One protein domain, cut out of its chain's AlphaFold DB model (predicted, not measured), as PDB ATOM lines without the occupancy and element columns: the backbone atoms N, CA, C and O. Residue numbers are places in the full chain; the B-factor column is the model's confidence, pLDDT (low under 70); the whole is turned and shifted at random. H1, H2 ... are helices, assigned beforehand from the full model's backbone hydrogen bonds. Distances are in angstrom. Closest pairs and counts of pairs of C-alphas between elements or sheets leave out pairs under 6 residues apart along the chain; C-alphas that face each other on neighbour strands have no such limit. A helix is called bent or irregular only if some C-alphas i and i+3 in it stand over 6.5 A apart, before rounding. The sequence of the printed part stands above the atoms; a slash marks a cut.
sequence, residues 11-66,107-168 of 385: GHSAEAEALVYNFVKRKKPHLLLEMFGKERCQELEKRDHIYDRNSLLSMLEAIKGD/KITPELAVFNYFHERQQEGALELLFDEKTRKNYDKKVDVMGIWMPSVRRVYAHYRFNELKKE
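AT A GLANCE: This is residues 11 to 66 and 107 to 168 of the 385 residues of the protein "C2H2-type domain-containing protein" of Steinernema glaseri (UniProt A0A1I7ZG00). Four helices follow one another across the body, H3, H1, H5 and H7, with H1 and H5 in the middle and H3 and H7 at the two far sides. H2 and H6 lie beside this row on one side, and on its other side H4 and H8 cross each other, with H8 reaching out to Glu 168, whose C-alpha is one of the two farthest apart in the domain. The 118 printed residues hold eight named helices, H1 to H8 in chain order, and no named strand; the class is all helix, with mostly crossed packing. The whole is compact, with a radius of gyration of the C-alphas of 14.1 A and spans of 42 by 36 by 22 A.

HOW THE PARTS SIT: H1, residues 12 to 27, forms a helical hairpin with H2, residues 29 to 36: they touch, closest at the C-alphas of Lys 25 and Leu 32, 6.4 A, at a shallow tilt of 31 degrees, opposite ways. H3, residues 38 to 48, touches H1 about perpendicular, at 85 degrees; the closest C-alphas, of Ala 18 and Leu 44, are 5.6 A apart. H5, residues 110 to 120, is the hub, touching five helices. H1 and H5 only just touch, with 3 pairs of C-alphas within 8 A, the closest those of Val 20 and Val 114, 6.0 A. H6, residues 124 to 130, makes a second helical hairpin with H5, at 17 degrees, with Phe 118 and Leu 127 closest, their C-alphas 6.6 A apart. H7, residues 133 to 149, only just touches H5, with 3 pairs of C-alphas within 8 A; the closest are those of Leu 112 and Tyr 139, 6.5 A. H4, residues 55 to 66, touches H8, residues 153 to 168, about perpendicular, at 78 degrees; the closest C-alphas, of Met 59 and Tyr 160, are 5.6 A apart. H8 touches H1 with residues 153 to 158 alone, closest at the C-alphas of Ala 16 and Arg 154, 4.9 A. H3 and H7 are apart. Every O i to N i+4 pair is within hydrogen-bond range in H5, H6 and H8, against 11 of 12 in H1, 2 of 4 in H2, 6 of 7 in H3, 6 of 8 in H4 and 11 of 13 in H7.

IN THESE COORDINATES: H1 begins at C-alpha 12, (293.735, 365.528, 287.761), and is 23.4 A long. H2 is irregular, with C-alphas 30 and 33 7.2 A apart. H4 is 17.8 A long and ends at C-alpha 66, (307.752, 379.523, 282.909). H7, 23.7 A long, has a kink of 40 degrees near residue 143 and is irregular, with C-alphas 145 and 148 9.2 A apart. H8, 22.9 A long, ends at C-alpha 168, (305.551, 373.689, 300.991).

THE WHOLE: The two C-alphas farthest apart, of Glu 133 and Glu 168, are 43.7 A apart. Residues 67 to 106 are not printed, and C-alphas 66 and 107 are 13.0 A apart across this cut. Of the links printed whole, H3 to H4 is short and the others are tight. Residues 144 to 149, which belong to H7, stand free. The mean pLDDT of the printed part is 91.7; residues 11, 12 and 66 are under 70.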
ATOM      1  N   GLY A  11     292.978 361.440 288.697       60.50
ATOM      2  CA  GLY A  11     292.360 362.425 289.608       60.50
ATOM      3  C   GLY A  11     292.372 363.855 289.050       60.50
ATOM      4  O   GLY A  11     291.325 364.493 289.005       60.50
ATOM      5  N   HIS A  12     293.498 364.241 288.430       62.94
ATOM      6  CA  HIS A  12     293.735 365.528 287.761       62.94
ATOM      7  C   HIS A  12     292.652 365.991 286.776       62.94
ATOM      8  O   HIS A  12     292.528 367.192 286.532       62.94
ATOM      9  N   SER A  13     291.892 365.077 286.161       79.94
ATOM     10  CA  SER A  13     290.826 365.466 285.237       79.94
ATOM     11  C   SER A  13     289.660 366.129 285.965       79.94
ATOM     12  O   SER A  13     289.065 367.058 285.429       79.94
ATOM     13  N   ALA A  14     289.355 365.692 287.189       87.88
ATOM     14  CA  ALA A  14     288.217 366.194 287.945       87.88
ATOM     15  C   ALA A  14     288.481 367.590 288.532       87.88
ATOM     16  O   ALA A  14     287.571 368.414 288.575       87.88
ATOM     17  N   GLU A  15     289.718 367.900 288.931       90.56
ATOM     18  CA  GLU A  15     290.071 369.256 289.373       90.56
ATOM     19  C   GLU A  15     290.109 370.258 288.213       90.56
ATOM     20  O   GLU A  15     289.592 371.368 288.341       90.56
ATOM     21  N   ALA A  16     290.660 369.861 287.063       90.00
ATOM     22  CA  ALA A  16     290.646 370.693 285.862       90.00
ATOM     23  C   ALA A  16     289.211 371.006 285.406       90.00
ATOM     24  O   ALA A  16     288.895 372.143 285.065       90.00
ATOM     25  N   GLU A  17     288.327 370.011 285.450       92.88
ATOM     26  CA  GLU A  17     286.913 370.182 285.128       92.88
ATOM     27  C   GLU A  17     286.184 371.058 286.156       92.88
ATOM     28  O   GLU A  17     285.372 371.892 285.765       92.88
ATOM     29  N   ALA A  18     286.523 370.959 287.447       92.94
ATOM     30  CA  ALA A  18     285.986 371.848 288.480       92.94
ATOM     31  C   ALA A  18     286.340 373.321 288.223       92.94
ATOM     32  O   ALA A  18     285.487 374.187 288.403       92.94
ATOM     33  N   LEU A  19     287.547 373.618 287.725       92.88
ATOM     34  CA  LEU A  19     287.926 374.981 287.323       92.88
ATOM     35  C   LEU A  19     287.079 375.498 286.154       92.88
ATOM     36  O   LEU A  19     286.639 376.649 286.167       92.88
ATOM     37  N   VAL A  20     286.834 374.650 285.152       93.88
ATOM     38  CA  VAL A  20     285.985 374.997 284.002       93.88
ATOM     39  C   VAL A  20     284.537 375.201 284.449       93.88
ATOM     40  O   VAL A  20     283.920 376.202 284.090       93.88
ATOM     41  N   TYR A  21     284.007 374.310 285.285       95.00
ATOM     42  CA  TYR A  21     282.668 374.421 285.865       95.00
ATOM     43  C   TYR A  21     282.489 375.717 286.652       95.00
ATOM     44  O   TYR A  21     281.557 376.473 286.400       95.00
ATOM     45  N   ASN A  22     283.423 376.019 287.550       94.25
ATOM     46  CA  ASN A  22     283.425 377.221 288.377       94.25
ATOM     47  C   ASN A  22     283.498 378.507 287.520       94.25
ATOM     48  O   ASN A  22     282.849 379.510 287.832       94.25
ATOM     49  N   PHE A  23     284.194 378.466 286.377       94.25
ATOM     50  CA  PHE A  23     284.156 379.536 285.378       94.25
ATOM     51  C   PHE A  23     282.774 379.675 284.714       94.25
ATOM     52  O   PHE A  23     282.209 380.776 284.688       94.25
ATOM     53  N   VAL A  24     282.206 378.576 284.203       94.38
ATOM     54  CA  VAL A  24     280.895 378.573 283.526       94.38
ATOM     55  C   VAL A  24     279.785 379.003 284.482       94.38
ATOM     56  O   VAL A  24     278.990 379.870 284.130       94.38
ATOM     57  N   LYS A  25     279.783 378.498 285.718       95.12
ATOM     58  CA  LYS A  25     278.826 378.839 286.780       95.12
ATOM     59  C   LYS A  25     278.700 380.342 286.988       95.12
ATOM     60  O   LYS A  25     277.612 380.848 287.228       95.12
ATOM     61  N   ARG A  26     279.802 381.080 286.867       91.50
ATOM     62  CA  ARG A  26     279.811 382.537 287.065       91.50
ATOM     63  C   ARG A  26     279.380 383.312 285.838       91.50
ATOM     64  O   ARG A  26     278.719 384.335 285.967       91.50
ATOM     65  N   LYS A  27     279.818 382.875 284.660       93.81
ATOM     66  CA  LYS A  27     279.562 383.602 283.412       93.81
ATOM     67  C   LYS A  27     278.168 383.302 282.871       93.81
ATOM     68  O   LYS A  27     277.513 384.211 282.376       93.81
ATOM     69  N   LYS A  28     277.738 382.041 282.949       95.19
ATOM     70  CA  LYS A  28     276.495 381.519 282.370       95.19
ATOM     71  C   LYS A  28     275.924 380.357 283.214       95.19
ATOM     72  O   LYS A  28     275.890 379.220 282.746       95.19
ATOM     73  N   PRO A  29     275.443 380.613 284.450       95.50
ATOM     74  CA  PRO A  29     274.961 379.563 285.362       95.50
ATOM     75  C   PRO A  29     273.818 378.712 284.793       95.50
ATOM     76  O   PRO A  29     273.727 377.524 285.091       95.50
ATOM     77  N   HIS A  30     272.961 379.296 283.953       95.62
ATOM     78  CA  HIS A  30     271.832 378.598 283.333       95.62
ATOM     79  C   HIS A  30     272.264 377.471 282.378       95.62
ATOM     80  O   HIS A  30     271.481 376.557 282.146       95.62
ATOM     81  N   LEU A  31     273.504 377.492 281.872       93.50
ATOM     82  CA  LEU A  31     274.035 376.467 280.966       93.50
ATOM     83  C   LEU A  31     274.637 375.257 281.687       93.50
ATOM     84  O   LEU A  31     274.977 374.267 281.047       93.50
ATOM     85  N   LEU A  32     274.792 375.302 283.014       93.88
ATOM     86  CA  LEU A  32     275.502 374.254 283.752       93.88
ATOM     87  C   LEU A  32     274.878 372.868 283.572       93.88
ATOM     88  O   LEU A  32     275.587 371.900 283.303       93.88
ATOM     89  N   LEU A  33     273.553 372.775 283.706       94.19
ATOM     90  CA  LEU A  33     272.837 371.504 283.576       94.19
ATOM     91  C   LEU A  33     272.928 370.934 282.161       94.19
ATOM     92  O   LEU A  33     273.013 369.719 282.012       94.19
ATOM     93  N   GLU A  34     272.934 371.798 281.150       92.12
ATOM     94  CA  GLU A  34     273.070 371.397 279.752       92.12
ATOM     95  C   GLU A  34     274.487 370.897 279.444       92.12
ATOM     96  O   GLU A  34     274.654 369.880 278.775       92.12
ATOM     97  N   MET A  35     275.507 371.576 279.974       90.31
ATOM     98  CA  MET A  35     276.909 371.292 279.665       90.31
ATOM     99  C   MET A  35     277.488 370.104 280.434       90.31
ATOM    100  O   MET A  35     278.258 369.330 279.869       90.31
ATOM    101  N   PHE A  36     277.155 369.970 281.717       92.25
ATOM    102  CA  PHE A  36     277.756 368.957 282.592       92.25
ATOM    103  C   PHE A  36     276.763 367.856 282.980       92.25
ATOM    104  O   PHE A  36     277.173 366.750 283.321       92.25
ATOM    105  N   GLY A  37     275.456 368.114 282.902       93.94
ATOM    106  CA  GLY A  37     274.435 367.208 283.424       93.94
ATOM    107  C   GLY A  37     274.260 367.332 284.941       93.94
ATOM    108  O   GLY A  37     275.152 367.750 285.679       93.94
ATOM    109  N   LYS A  38     273.071 366.961 285.430       95.62
ATOM    110  CA  LYS A  38     272.662 367.170 286.831       95.62
ATOM    111  C   LYS A  38     273.583 366.479 287.843       95.62
ATOM    112  O   LYS A  38     273.984 367.107 288.818       95.62
ATOM    113  N   GLU A  39     273.915 365.212 287.614       94.88
ATOM    114  CA  GLU A  39     274.753 364.418 288.526       94.88
ATOM    115  C   GLU A  39     276.178 364.976 288.608       94.88
ATOM    116  O   GLU A  39     276.710 365.176 289.701       94.88
ATOM    117  N   ARG A  40     276.769 365.324 287.459       92.69
ATOM    118  CA  ARG A  40     278.117 365.897 287.407       92.69
ATOM    119  C   ARG A  40     278.172 367.279 288.048       92.69
ATOM    120  O   ARG A  40     279.102 367.546 288.801       92.69
ATOM    121  N   CYS A  41     277.165 368.128 287.825       94.81
ATOM    122  CA  CYS A  41     277.046 369.404 288.532       94.81
ATOM    123  C   CYS A  41     277.055 369.201 290.049       94.81
ATOM    124  O   CYS A  41     277.778 369.905 290.740       94.81
ATOM    125  N   GLN A  42     276.312 368.221 290.579       95.06
ATOM    126  CA  GLN A  42     276.309 367.933 292.018       95.06
ATOM    127  C   GLN A  42     277.685 367.491 292.532       95.06
ATOM    128  O   GLN A  42     278.073 367.861 293.639       95.06
ATOM    129  N   GLU A  43     278.437 366.709 291.756       93.69
ATOM    130  CA  GLU A  43     279.803 366.318 292.117       93.69
ATOM    131  C   GLU A  43     280.769 367.511 292.105       93.69
ATOM    132  O   GLU A  43     281.550 367.685 293.043       93.69
ATOM    133  N   LEU A  44     280.707 368.348 291.067       93.38
ATOM    134  CA  LEU A  44     281.574 369.517 290.915       93.38
ATOM    135  C   LEU A  44     281.242 370.603 291.945       93.38
ATOM    136  O   LEU A  44     282.150 371.230 292.483       93.38
ATOM    137  N   GLU A  45     279.969 370.749 292.315       94.31
ATOM    138  CA  GLU A  45     279.514 371.661 293.366       94.31
ATOM    139  C   GLU A  45     280.129 371.310 294.729       94.31
ATOM    140  O   GLU A  45     280.554 372.199 295.467       94.31
ATOM    141  N   LYS A  46     280.289 370.014 295.041       93.56
ATOM    142  CA  LYS A  46     280.984 369.576 296.265       93.56
ATOM    143  C   LYS A  46     282.438 370.044 296.309       93.56
ATOM    144  O   LYS A  46     282.985 370.158 297.398       93.56
ATOM    145  N   ARG A  47     283.062 370.321 295.161       87.94
ATOM    146  CA  ARG A  47     284.454 370.789 295.043       87.94
ATOM    147  C   ARG A  47     284.567 372.303 294.842       87.94
ATOM    148  O   ARG A  47     285.677 372.825 294.874       87.94
ATOM    149  N   ASP A  48     283.454 373.008 294.648       84.50
ATOM    150  CA  ASP A  48     283.432 374.437 294.301       84.50
ATOM    151  C   ASP A  48     284.098 375.310 295.374       84.50
ATOM    152  O   ASP A  48     284.795 376.269 295.058       84.50
ATOM    153  N   HIS A  49     283.966 374.917 296.644       84.06
ATOM    154  CA  HIS A  49     284.569 375.612 297.785       84.06
ATOM    155  C   HIS A  49     286.109 375.630 297.770       84.06
ATOM    156  O   HIS A  49     286.710 376.430 298.481       84.06
ATOM    157  N   ILE A  50     286.750 374.768 296.971       85.62
ATOM    158  CA  ILE A  50     288.212 374.707 296.833       85.62
ATOM    159  C   ILE A  50     288.718 375.826 295.903       85.62
ATOM    160  O   ILE A  50     289.870 376.241 296.013       85.62
ATOM    161  N   TYR A  51     287.869 376.332 294.998       88.19
ATOM    162  CA  TYR A  51     288.274 377.244 293.926       88.19
ATOM    163  C   TYR A  51     287.538 378.584 293.999       88.19
ATOM    164  O   TYR A  51     286.345 378.712 293.701       88.19
ATOM    165  N   ASP A  52     288.292 379.626 294.339       88.62
ATOM    166  CA  ASP A  52     287.793 380.993 294.431       88.62
ATOM    167  C   ASP A  52     287.520 381.636 293.056       88.62
ATOM    168  O   ASP A  52     287.639 381.016 291.989       88.62
ATOM    169  N   ARG A  53     287.139 382.924 293.074       84.25
ATOM    170  CA  ARG A  53     286.813 383.684 291.857       84.25
ATOM    171  C   ARG A  53     287.927 383.711 290.813       84.25
ATOM    172  O   ARG A  53     287.662 383.764 289.610       84.25
ATOM    173  N   ASN A  54     289.160 383.689 291.289       89.94
ATOM    174  CA  ASN A  54     290.331 384.051 290.518       89.94
ATOM    175  C   ASN A  54     291.284 382.871 290.327       89.94
ATOM    176  O   ASN A  54     292.308 383.042 289.685       89.94
ATOM    177  N   SER A  55     290.935 381.671 290.796       90.62
ATOM    178  CA  SER A  55     291.824 380.507 290.818       90.62
ATOM    179  C   SER A  55     292.420 380.197 289.444       90.62
ATOM    180  O   SER A  55     293.638 380.143 289.312       90.62
ATOM    181  N   LEU A  56     291.599 380.102 288.389       90.69
ATOM    182  CA  LEU A  56     292.104 379.864 287.028       90.69
ATOM    183  C   LEU A  56     292.999 381.012 286.522       90.69
ATOM    184  O   LEU A  56     293.976 380.766 285.819       90.69
ATOM    185  N   LEU A  57     292.693 382.259 286.887       91.25
ATOM    186  CA  LEU A  57     293.518 383.412 286.522       91.25
ATOM    187  C   LEU A  57     294.877 383.361 287.234       91.25
ATOM    188  O   LEU A  57     295.902 383.458 286.566       91.25
ATOM    189  N   SER A  58     294.890 383.125 288.548       91.38
ATOM    190  CA  SER A  58     296.105 382.966 289.353       91.38
ATOM    191  C   SER A  58     296.981 381.818 288.840       91.38
ATOM    192  O   SER A  58     298.201 381.956 288.759       91.38
ATOM    193  N   MET A  59     296.370 380.704 288.420       92.69
ATOM    194  CA  MET A  59     297.076 379.574 287.802       92.69
ATOM    195  C   MET A  59     297.732 379.968 286.474       92.69
ATOM    196  O   MET A  59     298.908 379.687 286.256       92.69
ATOM    197  N   LEU A  60     296.998 380.657 285.593       90.88
ATOM    198  CA  LEU A  60     297.540 381.141 284.320       90.88
ATOM    199  C   LEU A  60     298.666 382.166 284.527       90.88
ATOM    200  O   LEU A  60     299.647 382.168 283.781       90.88
ATOM    201  N   GLU A  61     298.558 383.020 285.544       91.31
ATOM    202  CA  GLU A  61     299.599 383.984 285.907       91.31
ATOM    203  C   GLU A  61     300.862 383.302 286.441       91.31
ATOM    204  O   GLU A  61     301.962 383.665 286.022       91.31
ATOM    205  N   ALA A  62     300.715 382.271 287.279       87.88
ATOM    206  CA  ALA A  62     301.837 381.499 287.810       87.88
ATOM    207  C   ALA A  62     302.661 380.816 286.704       87.88
ATOM    208  O   ALA A  62     303.880 380.714 286.809       87.88
ATOM    209  N   ILE A  63     302.012 380.382 285.622       87.50
ATOM    210  CA  ILE A  63     302.660 379.665 284.514       87.50
ATOM    211  C   ILE A  63     303.288 380.616 283.494       87.50
ATOM    212  O   ILE A  63     304.228 380.255 282.785       87.50
ATOM    213  N   LYS A  64     302.798 381.856 283.414       85.56
ATOM    214  CA  LYS A  64     303.277 382.847 282.444       85.56
ATOM    215  C   LYS A  64     304.788 383.097 282.547       85.56
ATOM    216  O   LYS A  64     305.409 383.383 281.527       85.56
ATOM    217  N   GLY A  65     305.364 382.979 283.747       75.88
ATOM    218  CA  GLY A  65     306.808 383.105 283.972       75.88
ATOM    219  C   GLY A  65     307.638 381.943 283.412       75.88
ATOM    220  O   GLY A  65     308.779 382.158 283.016       75.88
ATOM    221  N   ASP A  66     307.053 380.748 283.320       68.56
ATOM    222  CA  ASP A  66     307.752 379.523 282.909       68.56
ATOM    223  C   ASP A  66     307.582 379.220 281.407       68.56
ATOM    224  O   ASP A  66     308.471 378.638 280.788       68.56
ATOM    225  N   LYS A 107     298.896 386.103 275.128       90.94
ATOM    226  CA  LYS A 107     298.406 385.946 276.504       90.94
ATOM    227  C   LYS A 107     297.237 384.957 276.505       90.94
ATOM    228  O   LYS A 107     296.224 385.221 275.859       90.94
ATOM    229  N   ILE A 108     297.364 383.872 277.266       92.06
ATOM    230  CA  ILE A 108     296.265 382.935 277.517       92.06
ATOM    231  C   ILE A 108     295.338 383.567 278.560       92.06
ATOM    232  O   ILE A 108     295.763 383.876 279.674       92.06
ATOM    233  N   THR A 109     294.088 383.824 278.182       94.19
ATOM    234  CA  THR A 109     293.039 384.293 279.100       94.19
ATOM    235  C   THR A 109     292.250 383.103 279.653       94.19
ATOM    236  O   THR A 109     292.225 382.054 279.007       94.19
ATOM    237  N   PRO A 110     291.564 383.245 280.806       94.31
ATOM    238  CA  PRO A 110     290.661 382.210 281.312       94.31
ATOM    239  C   PRO A 110     289.620 381.768 280.273       94.31
ATOM    240  O   PRO A 110     289.418 380.575 280.078       94.31
ATOM    241  N   GLU A 111     289.029 382.717 279.540       95.19
ATOM    242  CA  GLU A 111     288.090 382.450 278.448       95.19
ATOM    243  C   GLU A 111     288.705 381.563 277.354       95.19
ATOM    244  O   GLU A 111     288.057 380.630 276.893       95.19
ATOM    245  N   LEU A 112     289.950 381.840 276.942       95.88
ATOM    246  CA  LEU A 112     290.639 381.084 275.893       95.88
ATOM    247  C   LEU A 112     291.065 379.689 276.383       95.88
ATOM    248  O   LEU A 112     291.020 378.733 275.615       95.88
ATOM    249  N   ALA A 113     291.441 379.559 277.658       94.75
ATOM    250  CA  ALA A 113     291.741 378.265 278.271       94.75
ATOM    251  C   ALA A 113     290.486 377.376 278.359       94.75
ATOM    252  O   ALA A 113     290.536 376.199 278.012       94.75
ATOM    253  N   VAL A 114     289.346 377.952 278.759       95.12
ATOM    254  CA  VAL A 114     288.047 377.261 278.787       95.12
ATOM    255  C   VAL A 114     287.570 376.916 277.379       95.12
ATOM    256  O   VAL A 114     287.080 375.813 277.161       95.12
ATOM    257  N   PHE A 115     287.753 377.815 276.412       96.50
ATOM    258  CA  PHE A 115     287.494 377.517 275.006       96.50
ATOM    259  C   PHE A 115     288.289 376.291 274.545       96.50
ATOM    260  O   PHE A 115     287.701 375.328 274.060       96.50
ATOM    261  N   ASN A 116     289.606 376.285 274.781       95.69
ATOM    262  CA  ASN A 116     290.471 375.169 274.404       95.69
ATOM    263  C   ASN A 116     290.054 373.851 275.075       95.69
ATOM    264  O   ASN A 116     290.091 372.808 274.436       95.69
ATOM    265  N   TYR A 117     289.586 373.893 276.327       95.25
ATOM    266  CA  TYR A 117     289.072 372.707 277.018       95.25
ATOM    267  C   TYR A 117     287.898 372.039 276.282       95.25
ATOM    268  O   TYR A 117     287.883 370.818 276.140       95.25
ATOM    269  N   PHE A 118     286.917 372.817 275.816       94.50
ATOM    270  CA  PHE A 118     285.773 372.280 275.068       94.50
ATOM    271  C   PHE A 118     286.149 371.911 273.627       94.50
ATOM    272  O   PHE A 118     285.665 370.903 273.111       94.50
ATOM    273  N   HIS A 119     287.051 372.682 273.013       94.00
ATOM    274  CA  HIS A 119     287.580 372.429 271.675       94.00
ATOM    275  C   HIS A 119     288.358 371.100 271.599       94.00
ATOM    276  O   HIS A 119     288.057 370.262 270.755       94.00
ATOM    277  N   GLU A 120     289.274 370.827 272.539       92.88
ATOM    278  CA  GLU A 120     290.007 369.547 272.632       92.88
ATOM    279  C   GLU A 120     289.077 368.329 272.777       92.88
ATOM    280  O   GLU A 120     289.442 367.212 272.411       92.88
ATOM    281  N   ARG A 121     287.866 368.539 273.307       91.62
ATOM    282  CA  ARG A 121     286.846 367.501 273.518       91.62
ATOM    283  C   ARG A 121     285.813 367.422 272.395       91.62
ATOM    284  O   ARG A 121     284.897 366.612 272.503       91.62
ATOM    285  N   GLN A 122     285.942 368.250 271.357       94.50
ATOM    286  CA  GLN A 122     285.002 368.333 270.233       94.50
ATOM    287  C   GLN A 122     283.554 368.604 270.684       94.50
ATOM    288  O   GLN A 122     282.588 368.090 270.122       94.50
ATOM    289  N   GLN A 123     283.384 369.404 271.743       92.12
ATOM    290  CA  GLN A 123     282.074 369.737 272.307       92.12
ATOM    291  C   GLN A 123     281.522 371.025 271.676       92.12
ATOM    292  O   GLN A 123     281.325 372.028 272.363       92.12
ATOM    293  N   GLU A 124     281.254 370.994 270.368       94.00
ATOM    294  CA  GLU A 124     280.825 372.174 269.591       94.00
ATOM    295  C   GLU A 124     279.579 372.860 270.162       94.00
ATOM    296  O   GLU A 124     279.547 374.082 270.287       94.00
ATOM    297  N   GLY A 125     278.587 372.086 270.620       93.94
ATOM    298  CA  GLY A 125     277.393 372.654 271.255       93.94
ATOM    299  C   GLY A 125     277.722 373.479 272.506       93.94
ATOM    300  O   GLY A 125     277.168 374.554 272.710       93.94
ATOM    301  N   ALA A 126     278.692 373.044 273.316       92.06
ATOM    302  CA  ALA A 126     279.139 373.812 274.479       92.06
ATOM    303  C   ALA A 126     279.848 375.112 274.059       92.06
ATOM    304  O   ALA A 126     279.659 376.153 274.693       92.06
ATOM    305  N   LEU A 127     280.631 375.073 272.975       94.88
ATOM    306  CA  LEU A 127     281.279 376.260 272.419       94.88
ATOM    307  C   LEU A 127     280.253 377.271 271.897       94.88
ATOM    308  O   LEU A 127     280.390 378.461 272.181       94.88
ATOM    309  N   GLU A 128     279.220 376.807 271.192       95.94
ATOM    310  CA  GLU A 128     278.111 377.627 270.683       95.94
ATOM    311  C   GLU A 128     277.347 378.334 271.796       95.94
ATOM    312  O   GLU A 128     277.062 379.529 271.704       95.94
ATOM    313  N   LEU A 129     277.064 377.615 272.881       94.50
ATOM    314  CA  LEU A 129     276.356 378.169 274.030       94.50
ATOM    315  C   LEU A 129     277.218 379.177 274.803       94.50
ATOM    316  O   LEU A 129     276.714 380.185 275.312       94.50
ATOM    317  N   LEU A 130     278.530 378.945 274.912       93.75
ATOM    318  CA  LEU A 130     279.435 379.794 275.690       93.75
ATOM    319  C   LEU A 130     279.929 381.033 274.940       93.75
ATOM    320  O   LEU A 130     280.070 382.090 275.565       93.75
ATOM    321  N   PHE A 131     280.156 380.947 273.634       96.12
ATOM    322  CA  PHE A 131     280.857 381.977 272.874       96.12
ATOM    323  C   PHE A 131     280.095 382.346 271.602       96.12
ATOM    324  O   PHE A 131     279.680 381.485 270.828       96.12
ATOM    325  N   ASP A 132     279.955 383.649 271.352       96.94
ATOM    326  CA  ASP A 132     279.414 384.126 270.083       96.94
ATOM    327  C   ASP A 132     280.327 383.723 268.911       96.94
ATOM    328  O   ASP A 132     281.527 383.487 269.073       96.94
ATOM    329  N   GLU A 133     279.759 383.658 267.708       97.25
ATOM    330  CA  GLU A 133     280.451 383.193 266.503       97.25
ATOM    331  C   GLU A 133     281.751 383.963 266.212       97.25
ATOM    332  O   GLU A 133     282.757 383.373 265.807       97.25
ATOM    333  N   LYS A 134     281.766 385.281 266.451       97.75
ATOM    334  CA  LYS A 134     282.953 386.114 266.228       97.75
ATOM    335  C   LYS A 134     284.052 385.768 267.232       97.75
ATOM    336  O   LYS A 134     285.221 385.690 266.843       97.75
ATOM    337  N   THR A 135     283.697 385.554 268.498       97.00
ATOM    338  CA  THR A 135     284.637 385.115 269.536       97.00
ATOM    339  C   THR A 135     285.179 383.717 269.252       97.00
ATOM    340  O   THR A 135     286.396 383.545 269.323       97.00
ATOM    341  N   ARG A 136     284.332 382.757 268.846       97.06
ATOM    342  CA  ARG A 136     284.766 381.402 268.455       97.06
ATOM    343  C   ARG A 136     285.796 381.443 267.331       97.06
ATOM    344  O   ARG A 136     286.938 381.074 267.562       97.06
ATOM    345  N   LYS A 137     285.470 382.086 266.203       97.25
ATOM    346  CA  LYS A 137     286.391 382.248 265.059       97.25
ATOM    347  C   LYS A 137     287.721 382.912 265.431       97.25
ATOM    348  O   LYS A 137     288.744 382.665 264.797       97.25
ATOM    349  N   ASN A 138     287.718 383.823 266.405       96.94
ATOM    350  CA  ASN A 138     288.945 384.438 266.911       96.94
ATOM    351  C   ASN A 138     289.754 383.447 267.759       96.94
ATOM    352  O   ASN A 138     290.972 383.368 267.616       96.94
ATOM    353  N   TYR A 139     289.090 382.704 268.640       97.00
ATOM    354  CA  TYR A 139     289.736 381.717 269.495       97.00
ATOM    355  C   TYR A 139     290.234 380.500 268.716       97.00
ATOM    356  O   TYR A 139     291.369 380.118 268.971       97.00
ATOM    357  N   ASP A 140     289.508 380.013 267.710       96.31
ATOM    358  CA  ASP A 140     289.977 378.987 266.764       96.31
ATOM    359  C   ASP A 140     291.313 379.399 266.152       96.31
ATOM    360  O   ASP A 140     292.328 378.743 266.348       96.31
ATOM    361  N   LYS A 141     291.366 380.597 265.552       95.81
ATOM    362  CA  LYS A 141     292.609 381.144 264.988       95.81
ATOM    363  C   LYS A 141     293.738 381.218 266.012       95.81
ATOM    364  O   LYS A 141     294.897 381.046 265.652       95.81
ATOM    365  N   LYS A 142     293.443 381.530 267.276       94.88
ATOM    366  CA  LYS A 142     294.466 381.571 268.332       94.88
ATOM    367  C   LYS A 142     294.938 380.174 268.709       94.88
ATOM    368  O   LYS A 142     296.141 379.996 268.874       94.88
ATOM    369  N   VAL A 143     294.023 379.221 268.860       93.56
ATOM    370  CA  VAL A 143     294.337 377.819 269.147       93.56
ATOM    371  C   VAL A 143     295.159 377.235 268.001       93.56
ATOM    372  O   VAL A 143     296.220 376.690 268.271       93.56
ATOM    373  N   ASP A 144     294.784 377.479 266.744       92.62
ATOM    374  CA  ASP A 144     295.538 377.058 265.557       92.62
ATOM    375  C   ASP A 144     296.946 377.663 265.515       92.62
ATOM    376  O   ASP A 144     297.932 376.970 265.269       92.62
ATOM    377  N   VAL A 145     297.063 378.968 265.793       91.62
ATOM    378  CA  VAL A 145     298.360 379.662 265.818       91.62
ATOM    379  C   VAL A 145     299.252 379.156 266.956       91.62
ATOM    380  O   VAL A 145     300.473 379.107 266.798       91.62
ATOM    381  N   MET A 146     298.677 378.796 268.105       88.75
ATOM    382  CA  MET A 146     299.429 378.238 269.230       88.75
ATOM    383  C   MET A 146     299.744 376.748 269.034       88.75
ATOM    384  O   MET A 146     300.818 376.306 269.434       88.75
ATOM    385  N   GLY A 147     298.861 375.979 268.396       89.50
ATOM    386  CA  GLY A 147     299.003 374.545 268.155       89.50
ATOM    387  C   GLY A 147     299.401 373.780 269.419       89.50
ATOM    388  O   GLY A 147     298.780 373.910 270.470       89.50
ATOM    389  N   ILE A 148     300.514 373.044 269.331       81.62
ATOM    390  CA  ILE A 148     301.103 372.247 270.426       81.62
ATOM    391  C   ILE A 148     301.454 373.107 271.662       81.62
ATOM    392  O   ILE A 148     301.601 372.588 272.764       81.62
ATOM    393  N   TRP A 149     301.588 374.426 271.502       84.94
ATOM    394  CA  TRP A 149     301.928 375.343 272.590       84.94
ATOM    395  C   TRP A 149     300.725 375.802 273.411       84.94
ATOM    396  O   TRP A 149     300.939 376.489 274.407       84.94
ATOM    397  N   MET A 150     299.491 375.469 273.016       91.19
ATOM    398  CA  MET A 150     298.313 375.756 273.828       91.19
ATOM    399  C   MET A 150     298.193 374.701 274.937       91.19
ATOM    400  O   MET A 150     297.879 373.549 274.645       91.19
ATOM    401  N   PRO A 151     298.463 375.036 276.214       91.69
ATOM    402  CA  PRO A 151     298.340 374.065 277.284       91.69
ATOM    403  C   PRO A 151     296.862 373.797 277.582       91.69
ATOM    404  O   PRO A 151     296.049 374.721 277.686       91.69
ATOM    405  N   SER A 152     296.527 372.530 277.808       94.19
ATOM    406  CA  SER A 152     295.217 372.159 278.337       94.19
ATOM    407  C   SER A 152     295.009 372.750 279.740       94.19
ATOM    408  O   SER A 152     295.965 372.988 280.490       94.19
ATOM    409  N   VAL A 153     293.751 372.941 280.155       92.81
ATOM    410  CA  VAL A 153     293.433 373.371 281.536       92.81
ATOM    411  C   VAL A 153     293.995 372.380 282.561       92.81
ATOM    412  O   VAL A 153     294.453 372.779 283.631       92.81
ATOM    413  N   ARG A 154     294.033 371.088 282.213       92.75
ATOM    414  CA  ARG A 154     294.638 370.042 283.043       92.75
ATOM    415  C   ARG A 154     296.128 370.287 283.257       92.75
ATOM    416  O   ARG A 154     296.586 370.216 284.395       92.75
ATOM    417  N   ARG A 155     296.856 370.625 282.195       93.56
ATOM    418  CA  ARG A 155     298.279 370.955 282.268       93.56
ATOM    419  C   ARG A 155     298.536 372.201 283.093       93.56
ATOM    420  O   ARG A 155     299.441 372.215 283.925       93.56
ATOM    421  N   VAL A 156     297.701 373.222 282.894       92.94
ATOM    422  CA  VAL A 156     297.735 374.466 283.670       92.94
ATOM    423  C   VAL A 156     297.587 374.164 285.162       92.94
ATOM    424  O   VAL A 156     298.428 374.547 285.975       92.94
ATOM    425  N   TYR A 157     296.562 373.398 285.521       92.56
ATOM    426  CA  TYR A 157     296.330 373.004 286.903       92.56
ATOM    427  C   TYR A 157     297.472 372.154 287.478       92.56
ATOM    428  O   TYR A 157     297.935 372.421 288.586       92.56
ATOM    429  N   ALA A 158     297.958 371.156 286.735       92.88
ATOM    430  CA  ALA A 158     299.030 370.276 287.189       92.88
ATOM    431  C   ALA A 158     300.331 371.046 287.468       92.88
ATOM    432  O   ALA A 158     300.958 370.841 288.509       92.88
ATOM    433  N   HIS A 159     300.692 371.991 286.594       92.38
ATOM    434  CA  HIS A 159     301.863 372.850 286.784       92.38
ATOM    435  C   HIS A 159     301.718 373.760 288.005       92.38
ATOM    436  O   HIS A 159     302.638 373.865 288.817       92.38
ATOM    437  N   TYR A 160     300.547 374.380 288.176       92.06
ATOM    438  CA  TYR A 160     300.255 375.183 289.362       92.06
ATOM    439  C   TYR A 160     300.354 374.353 290.647       92.06
ATOM    440  O   TYR A 160     301.076 374.731 291.567       92.06
ATOM    441  N   ARG A 161     299.694 373.187 290.691       92.12
ATOM    442  CA  ARG A 161     299.718 372.278 291.843       92.12
ATOM    443  C   ARG A 161     301.145 371.860 292.189       92.12
ATOM    444  O   ARG A 161     301.512 371.877 293.361       92.12
ATOM    445  N   PHE A 162     301.951 371.506 291.188       93.44
ATOM    446  CA  PHE A 162     303.364 371.195 291.387       93.44
ATOM    447  C   PHE A 162     304.108 372.367 292.037       93.44
ATOM    448  O   PHE A 162     304.801 372.171 293.035       93.44
ATOM    449  N   ASN A 163     303.941 373.581 291.513       92.19
ATOM    450  CA  ASN A 163     304.621 374.768 292.022       92.19
ATOM    451  C   ASN A 163     304.193 375.144 293.448       92.19
ATOM    452  O   ASN A 163     305.062 375.473 294.258       92.19
ATOM    453  N   GLU A 164     302.903 375.061 293.783       91.50
ATOM    454  CA  GLU A 164     302.424 375.314 295.149       91.50
ATOM    455  C   GLU A 164     302.967 374.273 296.129       91.50
ATOM    456  O   GLU A 164     303.646 374.625 297.095       91.50
ATOM    457  N   LEU A 165     302.812 372.984 295.817       92.19
ATOM    458  CA  LEU A 165     303.327 371.920 296.676       92.19
ATOM    459  C   LEU A 165     304.856 371.989 296.808       92.19
ATOM    460  O   LEU A 165     305.405 371.744 297.878       92.19
ATOM    461  N   LYS A 166     305.578 372.404 295.766       92.50
ATOM    462  CA  LYS A 166     307.031 372.607 295.829       92.50
ATOM    463  C   LYS A 166     307.439 373.696 296.819       92.50
ATOM    464  O   LYS A 166     308.520 373.596 297.410       92.50
ATOM    465  N   LYS A 167     306.614 374.731 297.030       91.62
ATOM    466  CA  LYS A 167     306.880 375.772 298.039       91.62
ATOM    467  C   LYS A 167     306.783 375.211 299.454       91.62
ATOM    468  O   LYS A 167     307.631 375.564 300.275       91.62
ATOM    469  N   GLU A 168     305.809 374.340 299.700       92.44
ATOM    470  CA  GLU A 168     305.551 373.689 300.991       92.44
ATOM    471  C   GLU A 168     306.567 372.569 301.274       92.44
ATOM    472  O   GLU A 168     307.093 372.432 302.380       92.44
TER     473      GLU A 168